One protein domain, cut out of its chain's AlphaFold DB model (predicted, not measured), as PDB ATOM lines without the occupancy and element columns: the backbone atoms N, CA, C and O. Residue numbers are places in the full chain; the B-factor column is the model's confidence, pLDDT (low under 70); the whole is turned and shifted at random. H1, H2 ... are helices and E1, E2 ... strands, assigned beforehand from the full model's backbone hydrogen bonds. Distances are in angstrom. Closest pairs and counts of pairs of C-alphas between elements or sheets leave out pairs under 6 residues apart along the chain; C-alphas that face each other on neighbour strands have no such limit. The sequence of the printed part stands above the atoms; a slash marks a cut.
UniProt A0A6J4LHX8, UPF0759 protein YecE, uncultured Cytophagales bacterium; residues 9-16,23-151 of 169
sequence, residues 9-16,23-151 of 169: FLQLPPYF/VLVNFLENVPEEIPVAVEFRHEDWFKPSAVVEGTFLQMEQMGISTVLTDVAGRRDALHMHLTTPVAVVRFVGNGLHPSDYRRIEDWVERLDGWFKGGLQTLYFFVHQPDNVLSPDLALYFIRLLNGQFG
ATOM      1  N   PHE A   9     177.571 201.946  95.492       88.56
ATOM      2  CA  PHE A   9     177.599 202.461  96.855       88.56
ATOM      3  C   PHE A   9     178.785 203.414  97.062       88.56
ATOM      4  O   PHE A   9     179.932 202.967  97.133       88.56
ATOM      5  N   LEU A  10     178.524 204.722  97.178       94.81
ATOM      6  CA  LEU A  10     179.535 205.740  97.481       94.81
ATOM      7  C   LEU A  10     179.491 206.110  98.968       94.81
ATOM      8  O   LEU A  10     178.657 206.902  99.395       94.81
ATOM      9  N   GLN A  11     180.419 205.576  99.763       96.00
ATOM     10  CA  GLN A  11     180.554 205.962 101.170       96.00
ATOM     11  C   GLN A  11     181.494 207.151 101.339       96.00
ATOM     12  O   GLN A  11     182.687 207.048 101.052       96.00
ATOM     13  N   LEU A  12     180.985 208.250 101.893       96.94
ATOM     14  CA  LEU A  12     181.818 209.395 102.239       96.94
ATOM     15  C   LEU A  12     182.562 209.153 103.559       96.94
ATOM     16  O   LEU A  12     182.007 208.566 104.495       96.94
ATOM     17  N   PRO A  13     183.818 209.611 103.687       95.62
ATOM     18  CA  PRO A  13     184.550 209.480 104.934       95.62
ATOM     19  C   PRO A  13     183.927 210.352 106.039       95.62
ATOM     20  O   PRO A  13     183.281 211.362 105.757       95.62
ATOM     21  N   PRO A  14     184.154 210.022 107.322       94.12
ATOM     22  CA  PRO A  14     183.501 210.697 108.440       94.12
ATOM     23  C   PRO A  14     183.955 212.143 108.643       94.12
ATOM     24  O   PRO A  14     183.330 212.825 109.433       94.12
ATOM     25  N   TYR A  15     185.014 212.605 107.971       96.31
ATOM     26  CA  TYR A  15     185.477 213.999 107.983       96.31
ATOM     27  C   TYR A  15     184.939 214.823 106.802       96.31
ATOM     28  O   TYR A  15     185.245 216.007 106.705       96.31
ATOM     29  N   PHE A  16     184.166 214.217 105.892       98.06
ATOM     30  CA  PHE A  16     183.554 214.926 104.771       98.06
ATOM     31  C   PHE A  16     182.327 215.690 105.267       98.06
ATOM     32  O   PHE A  16     181.291 215.091 105.556       98.06
ATOM     33  N   VAL A  23     182.391 219.880  96.167       98.12
ATOM     34  CA  VAL A  23     183.263 218.777  95.726       98.12
ATOM     35  C   VAL A  23     182.443 217.522  95.432       98.12
ATOM     36  O   VAL A  23     182.705 216.842  94.442       98.12
ATOM     37  N   LEU A  24     181.452 217.218  96.275       98.19
ATOM     38  CA  LEU A  24     180.554 216.083  96.068       98.19
ATOM     39  C   LEU A  24     179.702 216.278  94.814       98.19
ATOM     40  O   LEU A  24     179.640 215.378  93.987       98.19
ATOM     41  N   VAL A  25     179.079 217.445  94.663       97.81
ATOM     42  CA  VAL A  25     178.211 217.756  93.522       97.81
ATOM     43  C   VAL A  25     178.996 217.671  92.217       97.81
ATOM     44  O   VAL A  25     178.604 216.913  91.338       97.81
ATOM     45  N   ASN A  26     180.161 218.325  92.134       97.69
ATOM     46  CA  ASN A  26     181.023 218.241  90.950       97.69
ATOM     47  C   ASN A  26     181.422 216.792  90.629       97.69
ATOM     48  O   ASN A  26     181.496 216.412  89.464       97.69
ATOM     49  N   PHE A  27     181.699 215.964  91.642       97.25
ATOM     50  CA  PHE A  27     181.982 214.548  91.414       97.25
ATOM     51  C   PHE A  27     180.769 213.823  90.817       97.25
ATOM     52  O   PHE A  27     180.924 213.112  89.827       97.25
ATOM     53  N   LEU A  28     179.580 214.014  91.397       96.81
ATOM     54  CA  LEU A  28     178.345 213.348  90.975       96.81
ATOM     55  C   LEU A  28     177.902 213.759  89.566       96.81
ATOM     56  O   LEU A  28     177.481 212.896  88.808       96.81
ATOM     57  N   GLU A  29     178.085 215.023  89.183       96.12
ATOM     58  CA  GLU A  29     177.808 215.518  87.823       96.12
ATOM     59  C   GLU A  29     178.665 214.836  86.745       96.12
ATOM     60  O   GLU A  29     178.306 214.826  85.570       96.12
ATOM     61  N   ASN A  30     179.813 214.274  87.130       95.44
ATOM     62  CA  ASN A  30     180.726 213.578  86.224       95.44
ATOM     63  C   ASN A  30     180.584 212.048  86.293       95.44
ATOM     64  O   ASN A  30     181.329 211.332  85.617       95.44
ATOM     65  N   VAL A  31     179.659 211.527  87.106       93.31
ATOM     66  CA  VAL A  31     179.332 210.100  87.107       93.31
ATOM     67  C   VAL A  31     178.501 209.789  85.852       93.31
ATOM     68  O   VAL A  31     177.515 210.479  85.606       93.31
ATOM     69  N   PRO A  32     178.859 208.761  85.058       92.50
ATOM     70  CA  PRO A  32     178.043 208.336  83.922       92.50
ATOM     71  C   PRO A  32     176.613 207.985  84.352       92.50
ATOM     72  O   PRO A  32     176.435 207.239  85.316       92.50
ATOM     73  N   GLU A  33     175.611 208.474  83.620       87.12
ATOM     74  CA  GLU A  33     174.185 208.279  83.937       87.12
ATOM     75  C   GLU A  33     173.789 206.794  84.017       87.12
ATOM     76  O   GLU A  33     172.856 206.422  84.727       87.12
ATOM     77  N   GLU A  34     174.518 205.914  83.324       88.56
ATOM     78  CA  GLU A  34     174.278 204.471  83.336       88.56
ATOM     79  C   GLU A  34     174.714 203.791  84.644       88.56
ATOM     80  O   GLU A  34     174.426 202.608  84.850       88.56
ATOM     81  N   ILE A  35     175.429 204.503  85.521       90.19
ATOM     82  CA  ILE A  35     175.883 204.001  86.815       90.19
ATOM     83  C   ILE A  35     174.955 204.558  87.899       90.19
ATOM     84  O   ILE A  35     175.155 205.682  88.358       90.19
ATOM     85  N   PRO A  36     173.967 203.781  88.380       91.56
ATOM     86  CA  PRO A  36     173.145 204.224  89.495       91.56
ATOM     87  C   PRO A  36     174.032 204.367  90.735       91.56
ATOM     88  O   PRO A  36     174.724 203.416  91.101       91.56
ATOM     89  N   VAL A  37     174.012 205.526  91.395       95.25
ATOM     90  CA  VAL A  37     174.799 205.792  92.611       95.25
ATOM     91  C   VAL A  37     173.888 206.112  93.789       95.25
ATOM     92  O   VAL A  37     172.911 206.850  93.669       95.25
ATOM     93  N   ALA A  38     174.251 205.568  94.948       97.25
ATOM     94  CA  ALA A  38     173.713 205.939  96.243       97.25
ATOM     95  C   ALA A  38     174.833 206.437  97.169       97.25
ATOM     96  O   ALA A  38     175.863 205.773  97.307       97.25
ATOM     97  N   VAL A  39     174.631 207.590  97.810       97.81
ATOM     98  CA  VAL A  39     175.640 208.246  98.660       97.81
ATOM     99  C   VAL A  39     175.349 208.017 100.143       97.81
ATOM    100  O   VAL A  39     174.272 208.363 100.626       97.81
ATOM    101  N   GLU A  40     176.313 207.465 100.884       97.38
ATOM    102  CA  GLU A  40     176.266 207.340 102.347       97.38
ATOM    103  C   GLU A  40     177.019 208.502 103.002       97.38
ATOM    104  O   GLU A  40     178.251 208.593 102.944       97.38
ATOM    105  N   PHE A  41     176.271 209.375 103.676       96.62
ATOM    106  CA  PHE A  41     176.815 210.441 104.513       96.62
ATOM    107  C   PHE A  41     177.148 209.898 105.903       96.62
ATOM    108  O   PHE A  41     176.414 209.089 106.466       96.62
ATOM    109  N   ARG A  42     178.272 210.339 106.483       94.88
ATOM    110  CA  ARG A  42     178.745 209.830 107.788       94.88
ATOM    111  C   ARG A  42     179.017 210.901 108.835       94.88
ATOM    112  O   ARG A  42     179.012 210.584 110.029       94.88
ATOM    113  N   HIS A  43     179.271 212.132 108.400       95.44
ATOM    114  CA  HIS A  43     179.484 213.265 109.291       95.44
ATOM    115  C   HIS A  43     178.133 213.838 109.748       95.44
ATOM    116  O   HIS A  43     177.262 214.087 108.921       95.44
ATOM    117  N   GLU A  44     177.982 214.088 111.050       93.94
ATOM    118  CA  GLU A  44     176.718 214.508 111.682       93.94
ATOM    119  C   GLU A  44     176.117 215.803 111.116       93.94
ATOM    120  O   GLU A  44     174.900 215.960 111.075       93.94
ATOM    121  N   ASP A  45     176.959 216.730 110.654       96.12
ATOM    122  CA  ASP A  45     176.508 217.997 110.065       96.12
ATOM    123  C   ASP A  45     175.653 217.820 108.803       96.12
ATOM    124  O   ASP A  45     174.872 218.712 108.490       96.12
ATOM    125  N   TRP A  46     175.738 216.678 108.109       96.31
ATOM    126  CA  TRP A  46     174.832 216.367 106.995       96.31
ATOM    127  C   TRP A  46     173.393 216.101 107.438       96.31
ATOM    128  O   TRP A  46     172.483 216.141 106.618       96.31
ATOM    129  N   PHE A  47     173.174 215.840 108.724       93.56
ATOM    130  CA  PHE A  47     171.856 215.533 109.287       93.56
ATOM    131  C   PHE A  47     171.259 216.728 110.036       93.56
ATOM    132  O   PHE A  47     170.168 216.637 110.602       93.56
ATOM    133  N   LYS A  48     171.973 217.859 110.057       92.81
ATOM    134  CA  LYS A  48     171.504 219.118 110.635       92.81
ATOM    135  C   LYS A  48     170.857 219.956 109.525       92.81
ATOM    136  O   LYS A  48     171.470 220.112 108.467       92.81
ATOM    137  N   PRO A  49     169.660 220.531 109.750       91.88
ATOM    138  CA  PRO A  49     169.026 221.402 108.767       91.88
ATOM    139  C   PRO A  49     169.950 222.557 108.373       91.88
ATOM    140  O   PRO A  49     170.434 223.303 109.227       91.88
ATOM    141  N   SER A  50     170.214 222.693 107.077       96.25
ATOM    142  CA  SER A  50     170.955 223.819 106.517       96.25
ATOM    143  C   SER A  50     170.665 223.952 105.028       96.25
ATOM    144  O   SER A  50     170.450 222.954 104.343       96.25
ATOM    145  N   ALA A  51     170.755 225.180 104.514       97.56
ATOM    146  CA  ALA A  51     170.569 225.446 103.089       97.56
ATOM    147  C   ALA A  51     171.557 224.664 102.202       97.56
ATOM    148  O   ALA A  51     171.217 224.287 101.088       97.56
ATOM    149  N   VAL A  52     172.769 224.390 102.702       97.94
ATOM    150  CA  VAL A  52     173.780 223.614 101.967       97.94
ATOM    151  C   VAL A  52     173.377 222.145 101.859       97.94
ATOM    152  O   VAL A  52     173.476 221.565 100.781       97.94
ATOM    153  N   VAL A  53     172.893 221.543 102.949       97.56
ATOM    154  CA  VAL A  53     172.422 220.147 102.954       97.56
ATOM    155  C   VAL A  53     171.193 219.993 102.060       97.56
ATOM    156  O   VAL A  53     171.179 219.126 101.191       97.56
ATOM    157  N   GLU A  54     170.196 220.865 102.226       96.94
ATOM    158  CA  GLU A  54     168.978 220.858 101.406       96.94
ATOM    159  C   GLU A  54     169.302 221.058  99.921       96.94
ATOM    160  O   GLU A  54     168.840 220.287  99.083       96.94
ATOM    161  N   GLY A  55     170.162 222.029  99.595       97.94
ATOM    162  CA  GLY A  55     170.621 222.260  98.225       97.94
ATOM    163  C   GLY A  55     171.340 221.050  97.629       97.94
ATOM    164  O   GLY A  55     171.065 220.678  96.492       97.94
ATOM    165  N   THR A  56     172.188 220.378  98.415       98.12
ATOM    166  CA  THR A  56     172.897 219.168  97.967       98.12
ATOM    167  C   THR A  56     171.918 218.038  97.645       98.12
ATOM    168  O   THR A  56     172.041 217.402  96.602       98.12
ATOM    169  N   PHE A  57     170.928 217.787  98.507       97.81
ATOM    170  CA  PHE A  57     169.935 216.734  98.266       97.81
ATOM    171  C   PHE A  57     169.030 217.045  97.072       97.81
ATOM    172  O   PHE A  57     168.748 216.141  96.290       97.81
ATOM    173  N   LEU A  58     168.657 218.312  96.868       97.81
ATOM    174  CA  LEU A  58     167.923 218.734  95.671       97.81
ATOM    175  C   LEU A  58     168.738 218.513  94.388       97.81
ATOM    176  O   LEU A  58     168.195 218.054  93.386       97.81
ATOM    177  N   GLN A  59     170.042 218.798  94.404       97.75
ATOM    178  CA  GLN A  59     170.915 218.514  93.259       97.75
ATOM    179  C   GLN A  59     171.044 217.006  93.012       97.75
ATOM    180  O   GLN A  59     170.983 216.563  91.869       97.75
ATOM    181  N   MET A  60     171.168 216.203  94.073       97.56
ATOM    182  CA  MET A  60     171.159 214.743  93.960       97.56
ATOM    183  C   MET A  60     169.851 214.223  93.350       97.56
ATOM    184  O   MET A  60     169.908 213.394  92.448       97.56
ATOM    185  N   GLU A  61     168.695 214.731  93.788       97.00
ATOM    186  CA  GLU A  61     167.382 214.395  93.218       97.00
ATOM    187  C   GLU A  61     167.315 214.730  91.721       97.00
ATOM    188  O   GLU A  61     166.931 213.880  90.917       97.00
ATOM    189  N   GLN A  62     167.765 215.925  91.322       96.25
ATOM    190  CA  GLN A  62     167.804 216.343  89.913       96.25
ATOM    191  C   GLN A  62     168.695 215.447  89.043       96.25
ATOM    192  O   GLN A  62     168.383 215.230  87.875       96.25
ATOM    193  N   MET A  63     169.779 214.914  89.613       95.69
ATOM    194  CA  MET A  63     170.690 213.979  88.945       95.69
ATOM    195  C   MET A  63     170.248 212.507  89.051       95.69
ATOM    196  O   MET A  63     170.938 211.626  88.546       95.69
ATOM    197  N   GLY A  64     169.141 212.198  89.738       95.56
ATOM    198  CA  GLY A  64     168.713 210.814  89.978       95.56
ATOM    199  C   GLY A  64     169.637 210.022  90.917       95.56
ATOM    200  O   GLY A  64     169.616 208.790  90.926       95.56
ATOM    201  N   ILE A  65     170.446 210.710  91.724       96.75
ATOM    202  CA  ILE A  65     171.369 210.106  92.688       96.75
ATOM    203  C   ILE A  65     170.625 209.839  93.991       96.75
ATOM    204  O   ILE A  65     170.008 210.731  94.571       96.75
ATOM    205  N   SER A  66     170.717 208.607  94.485       97.25
ATOM    206  CA  SER A  66     170.037 208.179  95.710       97.25
ATOM    207  C   SER A  66     170.878 208.463  96.961       97.25
ATOM    208  O   SER A  66     172.095 208.642  96.907       97.25
ATOM    209  N   THR A  67     170.246 208.452  98.126       97.06
ATOM    210  CA  THR A  67     170.918 208.468  99.434       97.06
ATOM    211  C   THR A  67     170.926 207.073 100.052       97.06
ATOM    212  O   THR A  67     169.981 206.302  99.874       97.06
ATOM    213  N   VAL A  68     171.951 206.769 100.842       96.88
ATOM    214  CA  VAL A  68     171.975 205.586 101.707       96.88
ATOM    215  C   VAL A  68     171.486 205.964 103.101       96.88
ATOM    216  O   VAL A  68     172.039 206.856 103.739       96.88
ATOM    217  N   LEU A  69     170.493 205.231 103.595       96.06
ATOM    218  CA  LEU A  69     169.982 205.329 104.957       96.06
ATOM    219  C   LEU A  69     170.674 204.292 105.841       96.06
ATOM    220  O   LEU A  69     170.505 203.088 105.633       96.06
ATOM    221  N   THR A  70     171.426 204.742 106.842       95.44
ATOM    222  CA  THR A  70     172.229 203.843 107.679       95.44
ATOM    223  C   THR A  70     171.607 203.663 109.056       95.44
ATOM    224  O   THR A  70     171.620 204.567 109.890       95.44
ATOM    225  N   ASP A  71     171.069 202.468 109.303       95.50
ATOM    226  CA  ASP A  71     170.475 202.077 110.580       95.50
ATOM    227  C   ASP A  71     171.513 201.350 111.436       95.50
ATOM    228  O   ASP A  71     171.819 200.176 111.226       95.50
ATOM    229  N   VAL A  72     172.069 202.052 112.419       91.62
ATOM    230  CA  VAL A  72     173.036 201.504 113.372       91.62
ATOM    231  C   VAL A  72     172.546 201.795 114.786       91.62
ATOM    232  O   VAL A  72     172.143 202.917 115.110       91.62
ATOM    233  N   ALA A  73     172.632 200.798 115.669       83.56
ATOM    234  CA  ALA A  73     172.307 200.982 117.077       83.56
ATOM    235  C   ALA A  73     173.168 202.108 117.685       83.56
ATOM    236  O   ALA A  73     174.394 202.084 117.611       83.56
ATOM    237  N   GLY A  74     172.520 203.114 118.278       82.25
ATOM    238  CA  GLY A  74     173.201 204.252 118.910       82.25
ATOM    239  C   GLY A  74     173.639 205.385 117.968       82.25
ATOM    240  O   GLY A  74     174.143 206.388 118.460       82.25
ATOM    241  N   ARG A  75     173.409 205.284 116.650       84.12
ATOM    242  CA  ARG A  75     173.700 206.342 115.656       84.12
ATOM    243  C   ARG A  75     172.449 206.734 114.865       84.12
ATOM    244  O   ARG A  75     172.382 206.594 113.649       84.12
ATOM    245  N   ARG A  76     171.425 207.202 115.586       81.38
ATOM    246  CA  ARG A  76     170.129 207.598 114.998       81.38
ATOM    247  C   ARG A  76     170.226 208.820 114.083       81.38
ATOM    248  O   ARG A  76     169.380 208.974 113.216       81.38
ATOM    249  N   ASP A  77     171.237 209.658 114.276       80.12
ATOM    250  CA  ASP A  77     171.545 210.804 113.419       80.12
ATOM    251  C   ASP A  77     171.767 210.381 111.960       80.12
ATOM    252  O   ASP A  77     171.235 211.013 111.055       80.12
ATOM    253  N   ALA A  78     172.462 209.258 111.738       80.81
ATOM    254  CA  ALA A  78     172.738 208.722 110.404       80.81
ATOM    255  C   ALA A  78     171.503 208.143 109.692       80.81
ATOM    256  O   ALA A  78     171.537 207.866 108.492       80.81
ATOM    257  N   LEU A  79     170.394 207.995 110.415       90.62
ATOM    258  CA  LEU A  79     169.124 207.512 109.901       90.62
ATOM    259  C   LEU A  79     168.213 208.692 109.525       90.62
ATOM    260  O   LEU A  79     167.114 208.851 110.054       90.62
ATOM    261  N   HIS A  80     168.692 209.535 108.611       91.38
ATOM    262  CA  HIS A  80     168.088 210.831 108.274       91.38
ATOM    263  C   HIS A  80     166.761 210.750 107.498       91.38
ATOM    264  O   HIS A  80     166.070 211.757 107.375       91.38
ATOM    265  N   MET A  81     166.387 209.571 106.985       93.31
ATOM    266  CA  MET A  81     165.094 209.298 106.325       93.31
ATOM    267  C   MET A  81     164.766 210.212 105.129       93.31
ATOM    268  O   MET A  81     163.606 210.347 104.748       93.31
ATOM    269  N   HIS A  82     165.782 210.825 104.525       92.75
ATOM    270  CA  HIS A  82     165.626 211.664 103.341       92.75
ATOM    271  C   HIS A  82     165.854 210.790 102.113       92.75
ATOM    272  O   HIS A  82     166.947 210.258 101.980       92.75
ATOM    273  N   LEU A  83     164.841 210.615 101.266       95.06
ATOM    274  CA  LEU A  83     164.971 209.955  99.968       95.06
ATOM    275  C   LEU A  83     165.035 211.031  98.886       95.06
ATOM    276  O   LEU A  83     164.184 211.912  98.860       95.06
ATOM    277  N   THR A  84     166.018 210.939  97.998       95.88
ATOM    278  CA  THR A  84     166.169 211.833  96.835       95.88
ATOM    279  C   THR A  84     165.585 211.236  95.557       95.88
ATOM    280  O   THR A  84     165.470 211.918  94.548       95.88
ATOM    281  N   THR A  85     165.229 209.952  95.569       96.50
ATOM    282  CA  THR A  85     164.652 209.240  94.424       96.50
ATOM    283  C   THR A  85     163.606 208.229  94.914       96.50
ATOM    284  O   THR A  85     163.558 207.909  96.107       96.50
ATOM    285  N   PRO A  86     162.803 207.628  94.015       97.06
ATOM    286  CA  PRO A  86     161.954 206.473  94.331       97.06
ATOM    287  C   PRO A  86     162.719 205.170  94.651       97.06
ATOM    288  O   PRO A  86     162.117 204.091  94.653       97.06
ATOM    289  N   VAL A  87     164.033 205.241  94.889       96.44
ATOM    290  CA  VAL A  87     164.899 204.121  95.261       96.44
ATOM    291  C   VAL A  87     165.379 204.316  96.696       96.44
ATOM    292  O   VAL A  87     166.068 205.279  97.021       96.44
ATOM    293  N   ALA A  88     165.058 203.359  97.561       96.75
ATOM    294  CA  ALA A  88     165.570 203.321  98.922       96.75
ATOM    295  C   ALA A  88     166.787 202.401  98.981       96.75
ATOM    296  O   ALA A  88     166.708 201.225  98.621       96.75
ATOM    297  N   VAL A  89     167.905 202.926  99.480       97.19
ATOM    298  CA  VAL A  89     169.092 202.135  99.803       97.19
ATOM    299  C   VAL A  89     169.286 202.164 101.309       97.19
ATOM    300  O   VAL A  89     169.577 203.210 101.878       97.19
ATOM    301  N   VAL A  90     169.105 201.025 101.968       97.00
ATOM    302  CA  VAL A  90     169.199 200.905 103.425       97.00
ATOM    303  C   VAL A  90     170.389 200.031 103.781       97.00
ATOM    304  O   VAL A  90     170.490 198.891 103.328       97.00
ATOM    305  N   ARG A  91     171.279 200.545 104.628       96.00
ATOM    306  CA  ARG A  91     172.339 199.770 105.269       96.00
ATOM    307  C   ARG A  91     171.949 199.510 106.718       96.00
ATOM    308  O   ARG A  91     172.090 200.378 107.576       96.00
ATOM    309  N   PHE A  92     171.467 198.304 106.985       96.69
ATOM    310  CA  PHE A  92     171.067 197.868 108.314       96.69
ATOM    311  C   PHE A  92     172.231 197.189 109.031       96.69
ATOM    312  O   PHE A  92     172.723 196.151 108.591       96.69
ATOM    313  N   VAL A  93     172.653 197.749 110.159       95.31
ATOM    314  CA  VAL A  93     173.700 197.192 111.016       95.31
ATOM    315  C   VAL A  93     173.065 196.647 112.293       95.31
ATOM    316  O   VAL A  93     172.606 197.382 113.181       95.31
ATOM    317  N   GLY A  94     173.018 195.321 112.350       93.56
ATOM    318  CA  GLY A  94     172.569 194.547 113.493       93.56
ATOM    319  C   GLY A  94     173.615 194.443 114.601       93.56
ATOM    320  O   GLY A  94     174.743 194.927 114.487       93.56
ATOM    321  N   ASN A  95     173.207 193.813 115.695       94.06
ATOM    322  CA  ASN A  95     173.987 193.621 116.908       94.06
ATOM    323  C   ASN A  95     173.932 192.153 117.365       94.06
ATOM    324  O   ASN A  95     173.528 191.855 118.488       94.06
ATOM    325  N   GLY A  96     174.280 191.225 116.473       93.12
ATOM    326  CA  GLY A  96     174.357 189.793 116.770       93.12
ATOM    327  C   GLY A  96     172.998 189.160 117.063       93.12
ATOM    328  O   GLY A  96     172.880 188.388 118.010       93.12
ATOM    329  N   LEU A  97     171.962 189.521 116.293       94.25
ATOM    330  CA  LEU A  97     170.572 189.080 116.507       94.25
ATOM    331  C   LEU A  97     170.007 189.466 117.882       94.25
ATOM    332  O   LEU A  97     169.102 188.813 118.405       94.25
ATOM    333  N   HIS A  98     170.513 190.541 118.484       95.44
ATOM    334  CA  HIS A  98     169.912 191.094 119.690       95.44
ATOM    335  C   HIS A  98     168.419 191.410 119.439       95.44
ATOM    336  O   HIS A  98     168.075 191.843 118.339       95.44
ATOM    337  N   PRO A  99     167.508 191.300 120.429       96.00
ATOM    338  CA  PRO A  99     166.074 191.574 120.238       96.00
ATOM    339  C   PRO A  99     165.721 192.956 119.658       96.00
ATOM    340  O   PRO A  99     164.603 193.188 119.205       96.00
ATOM    341  N   SER A 100     166.643 193.920 119.695       94.69
ATOM    342  CA  SER A 100     166.480 195.201 118.993       94.69
ATOM    343  C   SER A 100     166.577 195.085 117.473       94.69
ATOM    344  O   SER A 100     166.039 195.943 116.790       94.69
ATOM    345  N   ASP A 101     167.280 194.093 116.935       95.62
ATOM    346  CA  ASP A 101     167.423 193.906 115.490       95.62
ATOM    347  C   ASP A 101     166.083 193.531 114.874       95.62
ATOM    348  O   ASP A 101     165.637 194.197 113.949       95.62
ATOM    349  N   TYR A 102     165.402 192.541 115.456       97.31
ATOM    350  CA  TYR A 102     164.072 192.116 115.021       97.31
ATOM    351  C   TYR A 102     163.057 193.256 115.098       97.31
ATOM    352  O   TYR A 102     162.418 193.556 114.099       97.31
ATOM    353  N   ARG A 103     162.998 193.971 116.232       96.62
ATOM    354  CA  ARG A 103     162.104 195.133 116.381       96.62
ATOM    355  C   ARG A 103     162.374 196.216 115.339       96.62
ATOM    356  O   ARG A 103     161.441 196.718 114.734       96.62
ATOM    357  N   ARG A 104     163.644 196.549 115.078       96.44
ATOM    358  CA  ARG A 104     163.981 197.527 114.031       96.44
ATOM    359  C   ARG A 104     163.609 197.021 112.633       96.44
ATOM    360  O   ARG A 104     163.189 197.818 111.807       96.44
ATOM    361  N   ILE A 105     163.758 195.725 112.352       97.94
ATOM    362  CA  ILE A 105     163.300 195.130 111.088       97.94
ATOM    363  C   ILE A 105     161.775 195.245 110.951       97.94
ATOM    364  O   ILE A 105     161.298 195.628 109.887       97.94
ATOM    365  N   GLU A 106     161.014 194.964 112.008       98.19
ATOM    366  CA  GLU A 106     159.555 195.144 112.029       98.19
ATOM    367  C   GLU A 106     159.170 196.618 111.789       98.19
ATOM    368  O   GLU A 106     158.350 196.893 110.912       98.19
ATOM    369  N   ASP A 107     159.836 197.566 112.463       97.25
ATOM    370  CA  ASP A 107     159.652 199.013 112.247       97.25
ATOM    371  C   ASP A 107     159.935 199.411 110.781       97.25
ATOM    372  O   ASP A 107     159.258 200.265 110.200       97.25
ATOM    373  N   TRP A 108     160.943 198.791 110.155       97.81
ATOM    374  CA  TRP A 108     161.245 198.988 108.737       97.81
ATOM    375  C   TRP A 108     160.149 198.442 107.827       97.81
ATOM    376  O   TRP A 108     159.809 199.106 106.853       97.81
ATOM    377  N   VAL A 109     159.576 197.274 108.124       98.12
ATOM    378  CA  VAL A 109     158.460 196.714 107.342       98.12
ATOM    379  C   VAL A 109     157.252 197.652 107.380       98.12
ATOM    380  O   VAL A 109     156.689 197.950 106.327       98.12
ATOM    381  N   GLU A 110     156.900 198.183 108.552       97.69
ATOM    382  CA  GLU A 110     155.823 199.175 108.679       97.69
ATOM    383  C   GLU A 110     156.127 200.446 107.871       97.69
ATOM    384  O   GLU A 110     155.277 200.956 107.141       97.69
ATOM    385  N   ARG A 111     157.367 200.943 107.935       97.31
ATOM    386  CA  ARG A 111     157.780 202.118 107.156       97.31
ATOM    387  C   ARG A 111     157.691 201.888 105.652       97.31
ATOM    388  O   ARG A 111     157.208 202.757 104.925       97.31
ATOM    389  N   LEU A 112     158.169 200.736 105.198       97.69
ATOM    390  CA  LEU A 112     158.171 200.366 103.790       97.69
ATOM    391  C   LEU A 112     156.751 200.273 103.235       97.69
ATOM    392  O   LEU A 112     156.542 200.676 102.098       97.69
ATOM    393  N   ASP A 113     155.768 199.845 104.029       97.06
ATOM    394  CA  ASP A 113     154.360 199.856 103.619       97.06
ATOM    395  C   ASP A 113     153.883 201.268 103.248       97.06
ATOM    396  O   ASP A 113     153.306 201.478 102.177       97.06
ATOM    397  N   GLY A 114     154.206 202.258 104.083       96.56
ATOM    398  CA  GLY A 114     153.933 203.662 103.785       96.56
ATOM    399  C   GLY A 114     154.672 204.157 102.538       96.56
ATOM    400  O   GLY A 114     154.083 204.834 101.698       96.56
ATOM    401  N   TRP A 115     155.949 203.802 102.383       96.88
ATOM    402  CA  TRP A 115     156.763 204.244 101.246       96.88
ATOM    403  C   TRP A 115     156.340 203.614  99.920       96.88
ATOM    404  O   TRP A 115     156.236 204.331  98.929       96.88
ATOM    405  N   PHE A 116     156.026 202.318  99.888       96.00
ATOM    406  CA  PHE A 116     155.493 201.664  98.692       96.00
ATOM    407  C   PHE A 116     154.160 202.289  98.269       96.00
ATOM    408  O   PHE A 116     153.980 202.608  97.095       96.00
ATOM    409  N   LYS A 117     153.257 202.574  99.219       95.75
ATOM    410  CA  LYS A 117     152.013 203.319  98.944       95.75
ATOM    411  C   LYS A 117     152.273 204.747  98.453       95.75
ATOM    412  O   LYS A 117     151.489 205.272  97.670       95.75
ATOM    413  N   GLY A 118     153.368 205.357  98.904       95.56
ATOM    414  CA  GLY A 118     153.832 206.683  98.496       95.56
ATOM    415  C   GLY A 118     154.606 206.723  97.174       95.56
ATOM    416  O   GLY A 118     155.005 207.808  96.760       95.56
ATOM    417  N   GLY A 119     154.813 205.585  96.501       96.19
ATOM    418  CA  GLY A 119     155.468 205.526  95.191       96.19
ATOM    419  C   GLY A 119     156.933 205.085  95.200       96.19
ATOM    420  O   GLY A 119     157.604 205.247  94.183       96.19
ATOM    421  N   LEU A 120     157.439 204.510  96.298       97.00
ATOM    422  CA  LEU A 120     158.728 203.813  96.296       97.00
ATOM    423  C   LEU A 120     158.691 202.671  95.272       97.00
ATOM    424  O   LEU A 120     157.787 201.838  95.294       97.00
ATOM    425  N   GLN A 121     159.684 202.620  94.389       95.50
ATOM    426  CA  GLN A 121     159.732 201.647  93.296       95.50
ATOM    427  C   GLN A 121     160.740 200.535  93.559       95.50
ATOM    428  O   GLN A 121     160.514 199.394  93.171       95.50
ATOM    429  N   THR A 122     161.866 200.854  94.200       95.25
ATOM    430  CA  THR A 122     162.949 199.890  94.430       95.25
ATOM    431  C   THR A 122     163.491 200.004  95.848       95.25
ATOM    432  O   THR A 122     163.714 201.103  96.352       95.25
ATOM    433  N   LEU A 123     163.747 198.852  96.468       96.12
ATOM    434  CA  LEU A 123     164.422 198.742  97.756       96.12
ATOM    435  C   LEU A 123     165.691 197.898  97.606       96.12
ATOM    436  O   LEU A 123     165.620 196.719  97.267       96.12
ATOM    437  N   TYR A 124     166.835 198.483  97.947       96.31
ATOM    438  CA  TYR A 124     168.073 197.763  98.226       96.31
ATOM    439  C   TYR A 124     168.301 197.758  99.738       96.31
ATOM    440  O   TYR A 124     168.506 198.811 100.336       96.31
ATOM    441  N   PHE A 125     168.265 196.582 100.368       96.44
ATOM    442  CA  PHE A 125     168.407 196.446 101.819       96.44
ATOM    443  C   PHE A 125     169.609 195.563 102.164       96.44
ATOM    444  O   PHE A 125     169.581 194.344 101.995       96.44
ATOM    445  N   PHE A 126     170.681 196.186 102.642       94.75
ATOM    446  CA  PHE A 126     171.941 195.534 102.982       94.75
ATOM    447  C   PHE A 126     171.983 195.221 104.476       94.75
ATOM    448  O   PHE A 126     172.079 196.130 105.301       94.75
ATOM    449  N   VAL A 127     171.940 193.934 104.824       94.25
ATOM    450  CA  VAL A 127     172.025 193.462 106.213       94.25
ATOM    451  C   VAL A 127     173.478 193.174 106.583       94.25
ATOM    452  O   VAL A 127     174.153 192.384 105.925       94.25
ATOM    453  N   HIS A 128     173.947 193.790 107.665       93.12
ATOM    454  CA  HIS A 128     175.267 193.577 108.243       93.12
ATOM    455  C   HIS A 128     175.147 193.162 109.711       93.12
ATOM    456  O   HIS A 128     174.396 193.770 110.471       93.12
ATOM    457  N   GLN A 129     175.915 192.158 110.116       92.25
ATOM    458  CA  GLN A 129     176.085 191.723 111.505       92.25
ATOM    459  C   GLN A 129     177.578 191.806 111.865       92.25
ATOM    460  O   GLN A 129     178.397 191.780 110.945       92.25
ATOM    461  N   PRO A 130     177.967 191.896 113.155       87.44
ATOM    462  CA  PRO A 130     179.359 192.139 113.560       87.44
ATOM    463  C   PRO A 130     180.413 191.244 112.881       87.44
ATOM    464  O   PRO A 130     181.472 191.734 112.500       87.44
ATOM    465  N   ASP A 131     180.112 189.958 112.691       84.00
ATOM    466  CA  ASP A 131     180.944 188.976 111.979       84.00
ATOM    467  C   ASP A 131     180.322 188.500 110.650       84.00
ATOM    468  O   ASP A 131     180.878 187.643 109.966       84.00
ATOM    469  N   ASN A 132     179.164 189.056 110.280       81.81
ATOM    470  CA  ASN A 132     178.301 188.649 109.168       81.81
ATOM    471  C   ASN A 132     177.866 187.175 109.132       81.81
ATOM    472  O   ASN A 132     177.160 186.796 108.195       81.81
ATOM    473  N   VAL A 133     178.203 186.358 110.132       87.00
ATOM    474  CA  VAL A 133     177.801 184.942 110.180       87.00
ATOM    475  C   VAL A 133     176.285 184.836 110.297       87.00
ATOM    476  O   VAL A 133     175.675 183.998 109.641       87.00
ATOM    477  N   LEU A 134     175.683 185.742 111.073       90.50
ATOM    478  CA  LEU A 134     174.247 185.787 111.361       90.50
ATOM    479  C   LEU A 134     173.451 186.704 110.415       90.50
ATOM    480  O   LEU A 134     172.245 186.889 110.587       90.50
ATOM    481  N   SER A 135     174.106 187.334 109.432       93.06
ATOM    482  CA  SER A 135     173.413 188.181 108.449       93.06
ATOM    483  C   SER A 135     172.375 187.401 107.625       93.06
ATOM    484  O   SER A 135     171.280 187.939 107.432       93.06
ATOM    485  N   PRO A 136     172.642 186.154 107.170       93.94
ATOM    486  CA  PRO A 136     171.648 185.347 106.464       93.94
ATOM    487  C   PRO A 136     170.398 185.051 107.300       93.94
ATOM    488  O   PRO A 136     169.297 185.088 106.757       93.94
ATOM    489  N   ASP A 137     170.543 184.807 108.603       94.69
ATOM    490  CA  ASP A 137     169.428 184.525 109.514       94.69
ATOM    491  C   ASP A 137     168.485 185.726 109.645       94.69
ATOM    492  O   ASP A 137     167.267 185.591 109.501       94.69
ATOM    493  N   LEU A 138     169.043 186.927 109.847       95.19
ATOM    494  CA  LEU A 138     168.231 188.142 109.915       95.19
ATOM    495  C   LEU A 138     167.610 188.485 108.553       95.19
ATOM    496  O   LEU A 138     166.452 188.900 108.494       95.19
ATOM    497  N   ALA A 139     168.346 188.280 107.456       95.62
ATOM    498  CA  ALA A 139     167.826 188.484 106.107       95.62
ATOM    499  C   ALA A 139     166.664 187.529 105.793       95.62
ATOM    500  O   ALA A 139     165.658 187.959 105.233       95.62
ATOM    501  N   LEU A 140     166.761 186.258 106.196       96.12
ATOM    502  CA  LEU A 140     165.683 185.278 106.064       96.12
ATOM    503  C   LEU A 140     164.429 185.717 106.828       96.12
ATOM    504  O   LEU A 140     163.325 185.668 106.285       96.12
ATOM    505  N   TYR A 141     164.596 186.168 108.074       97.31
ATOM    506  CA  TYR A 141     163.492 186.704 108.869       97.31
ATOM    507  C   TYR A 141     162.830 187.906 108.179       97.31
ATOM    508  O   TYR A 141     161.610 187.927 108.015       97.31
ATOM    509  N   PHE A 142     163.629 188.859 107.694       97.88
ATOM    510  CA  PHE A 142     163.118 190.027 106.982       97.88
ATOM    511  C   PHE A 142     162.381 189.647 105.689       97.88
ATOM    512  O   PHE A 142     161.265 190.107 105.470       97.88
ATOM    513  N   ILE A 143     162.942 188.747 104.871       97.50
ATOM    514  CA  ILE A 143     162.308 188.238 103.643       97.50
ATOM    515  C   ILE A 143     160.931 187.636 103.932       97.50
ATOM    516  O   ILE A 143     159.979 187.904 103.201       97.50
ATOM    517  N   ARG A 144     160.796 186.858 105.010       97.56
ATOM    518  CA  ARG A 144     159.505 186.273 105.395       97.56
ATOM    519  C   ARG A 144     158.479 187.331 105.778       97.56
ATOM    520  O   ARG A 144     157.326 187.210 105.371       97.56
ATOM    521  N   LEU A 145     158.892 188.372 106.502       98.00
ATOM    522  CA  LEU A 145     158.016 189.507 106.796       98.00
ATOM    523  C   LEU A 145     157.608 190.250 105.521       98.00
ATOM    524  O   LEU A 145     156.428 190.534 105.348       98.00
ATOM    525  N   LEU A 146     158.545 190.509 104.603       97.25
ATOM    526  CA  LEU A 146     158.255 191.163 103.323       97.25
ATOM    527  C   LEU A 146     157.274 190.346 102.473       97.25
ATOM    528  O   LEU A 146     156.298 190.893 101.966       97.25
ATOM    529  N   ASN A 147     157.500 189.038 102.341       96.81
ATOM    530  CA  ASN A 147     156.604 188.145 101.608       96.81
ATOM    531  C   ASN A 147     155.208 188.105 102.251       96.81
ATOM    532  O   ASN A 147     154.207 188.170 101.543       96.81
ATOM    533  N   GLY A 148     155.132 188.052 103.586       96.81
ATOM    534  CA  GLY A 148     153.865 188.046 104.319       96.81
ATOM    535  C   GLY A 148     153.089 189.364 104.228       96.81
ATOM    536  O   GLY A 148     151.887 189.343 103.985       96.81
ATOM    537  N   GLN A 149     153.768 190.501 104.397       96.12
ATOM    538  CA  GLN A 149     153.147 191.830 104.429       96.12
ATOM    539  C   GLN A 149     152.774 192.337 103.032       96.12
ATOM    540  O   GLN A 149     151.717 192.936 102.850       96.12
ATOM    541  N   PHE A 150     153.644 192.113 102.046       94.94
ATOM    542  CA  PHE A 150     153.514 192.691 100.707       94.94
ATOM    543  C   PHE A 150     153.096 191.673  99.639       94.94
ATOM    544  O   PHE A 150     152.963 192.035  98.473       94.94
ATOM    545  N   GLY A 151     152.899 190.400 100.004       93.44
ATOM    546  CA  GLY A 151     152.556 189.338  99.051       93.44
ATOM    547  C   GLY A 151     153.660 189.067  98.023       93.44
ATOM    548  O   GLY A 151     153.379 188.603  96.917       93.44
TER     549      GLY A 151
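What this domain is: This is residues 9 to 16 and 23 to 151 of the 169 residues of the protein "UPF0759 protein YecE" of uncultured Cytophagales bacterium (UniProt A0A6J4LHX8). A twisted wall of five parallel strands, curled like part of a barrel, stands between two pairs of helices: H4 and H5 pack side by side on its E4 and E5 end, while H1 and H3 lie side by side at the far end, where H3 only grazes the sheet. The short H2 is near H3, and a long link, residues 73 to 86, joins E3 to E4. The printed part has 137 residues, with the elements in the order E1 H1 E2 H2 H3 E3 E4 H4 E5 H5, a sheet in the order E1 E2 E3 E4 E5, and the class mixed, helices and strands. The whole is compact, with a radius of gyration of the C-alphas of 15.6 A and spans of 40 by 32 by 27 A.

Where its parts are: E1 is residues 9 to 11, from C-alpha 9 at (177.599, 202.461, 96.855). H1 is residues 23 to 29, E2 37 to 40, H2 44 to 47 and H3 51 to 62, 16.3 A long. E3 is residues 66 to 72, 19.1 A, and E4 87 to 93, 19.3 A. H4, residues 99 to 117, is 28.1 A long and begins at C-alpha 99, (166.074, 191.574, 120.238). E5 is residues 122 to 128, 19.6 A, and H5 residues 135 to 150, 21.8 A, ending at C-alpha 150, (153.514, 192.691, 100.707).

How they stand to each other: E1 and E2 have N 10 and O 38 within hydrogen-bond range, 2.9 A. E2 and E3 have N 68 and O 39 at 2.8 A, E3 and E4 have N 69 and O 89 at 2.8 A, and E4 and E5 have N 90 and O 124 at 2.8 A. The pairing of E3 is staggered: residues 66 to 67 pair with E2 and 68 to 72 with E4. E2, H2 H3, E3 and E4, H4, E5 are strand-helix-strand units, parallel neighbour strands with helices between, each with a right-handed crossover. H1 and H3 touch, with the C-alphas of Val 25 and Thr 56 the closest, 7.1 A, at a shallow tilt of 17 degrees, the same way; H3 does so with residues 56 to 60 alone. H2 and H3 are close but not clearly touching, the C-alphas of Trp 46 and Val 53 being the closest at 6.0 A. In two layers, helices on one face of a sheet, H4 and H5 are on the sheet. H4 lies over E4 at a height over the sheet of 10.3 A, along the strands. H5 lies over E5 at 10.9 A, its local plane only just fitted, to 6 C-alphas. H4 and H5 touch, the C-alphas of Ile 105 and Phe 142 being the closest at 6.6 A, at a steep tilt of 38 degrees, only just past shallow, the same way. H3 and H4 are apart. In H1, H3, H4 and H5 every O i to N i+4 pair is within hydrogen-bond range; H2 is too short for such a pair.

The domain as a whole: The two C-alphas farthest apart are those of Val 23 and Gly 148, 43.4 A. Residues 17 to 22 are cut out, and C-alphas 16 and 23 are 9.8 A apart across the cut. Of the links that are printed whole, E3 to E4 is long. The mean pLDDT of the printed part is 94.8, and no printed residue is under 70.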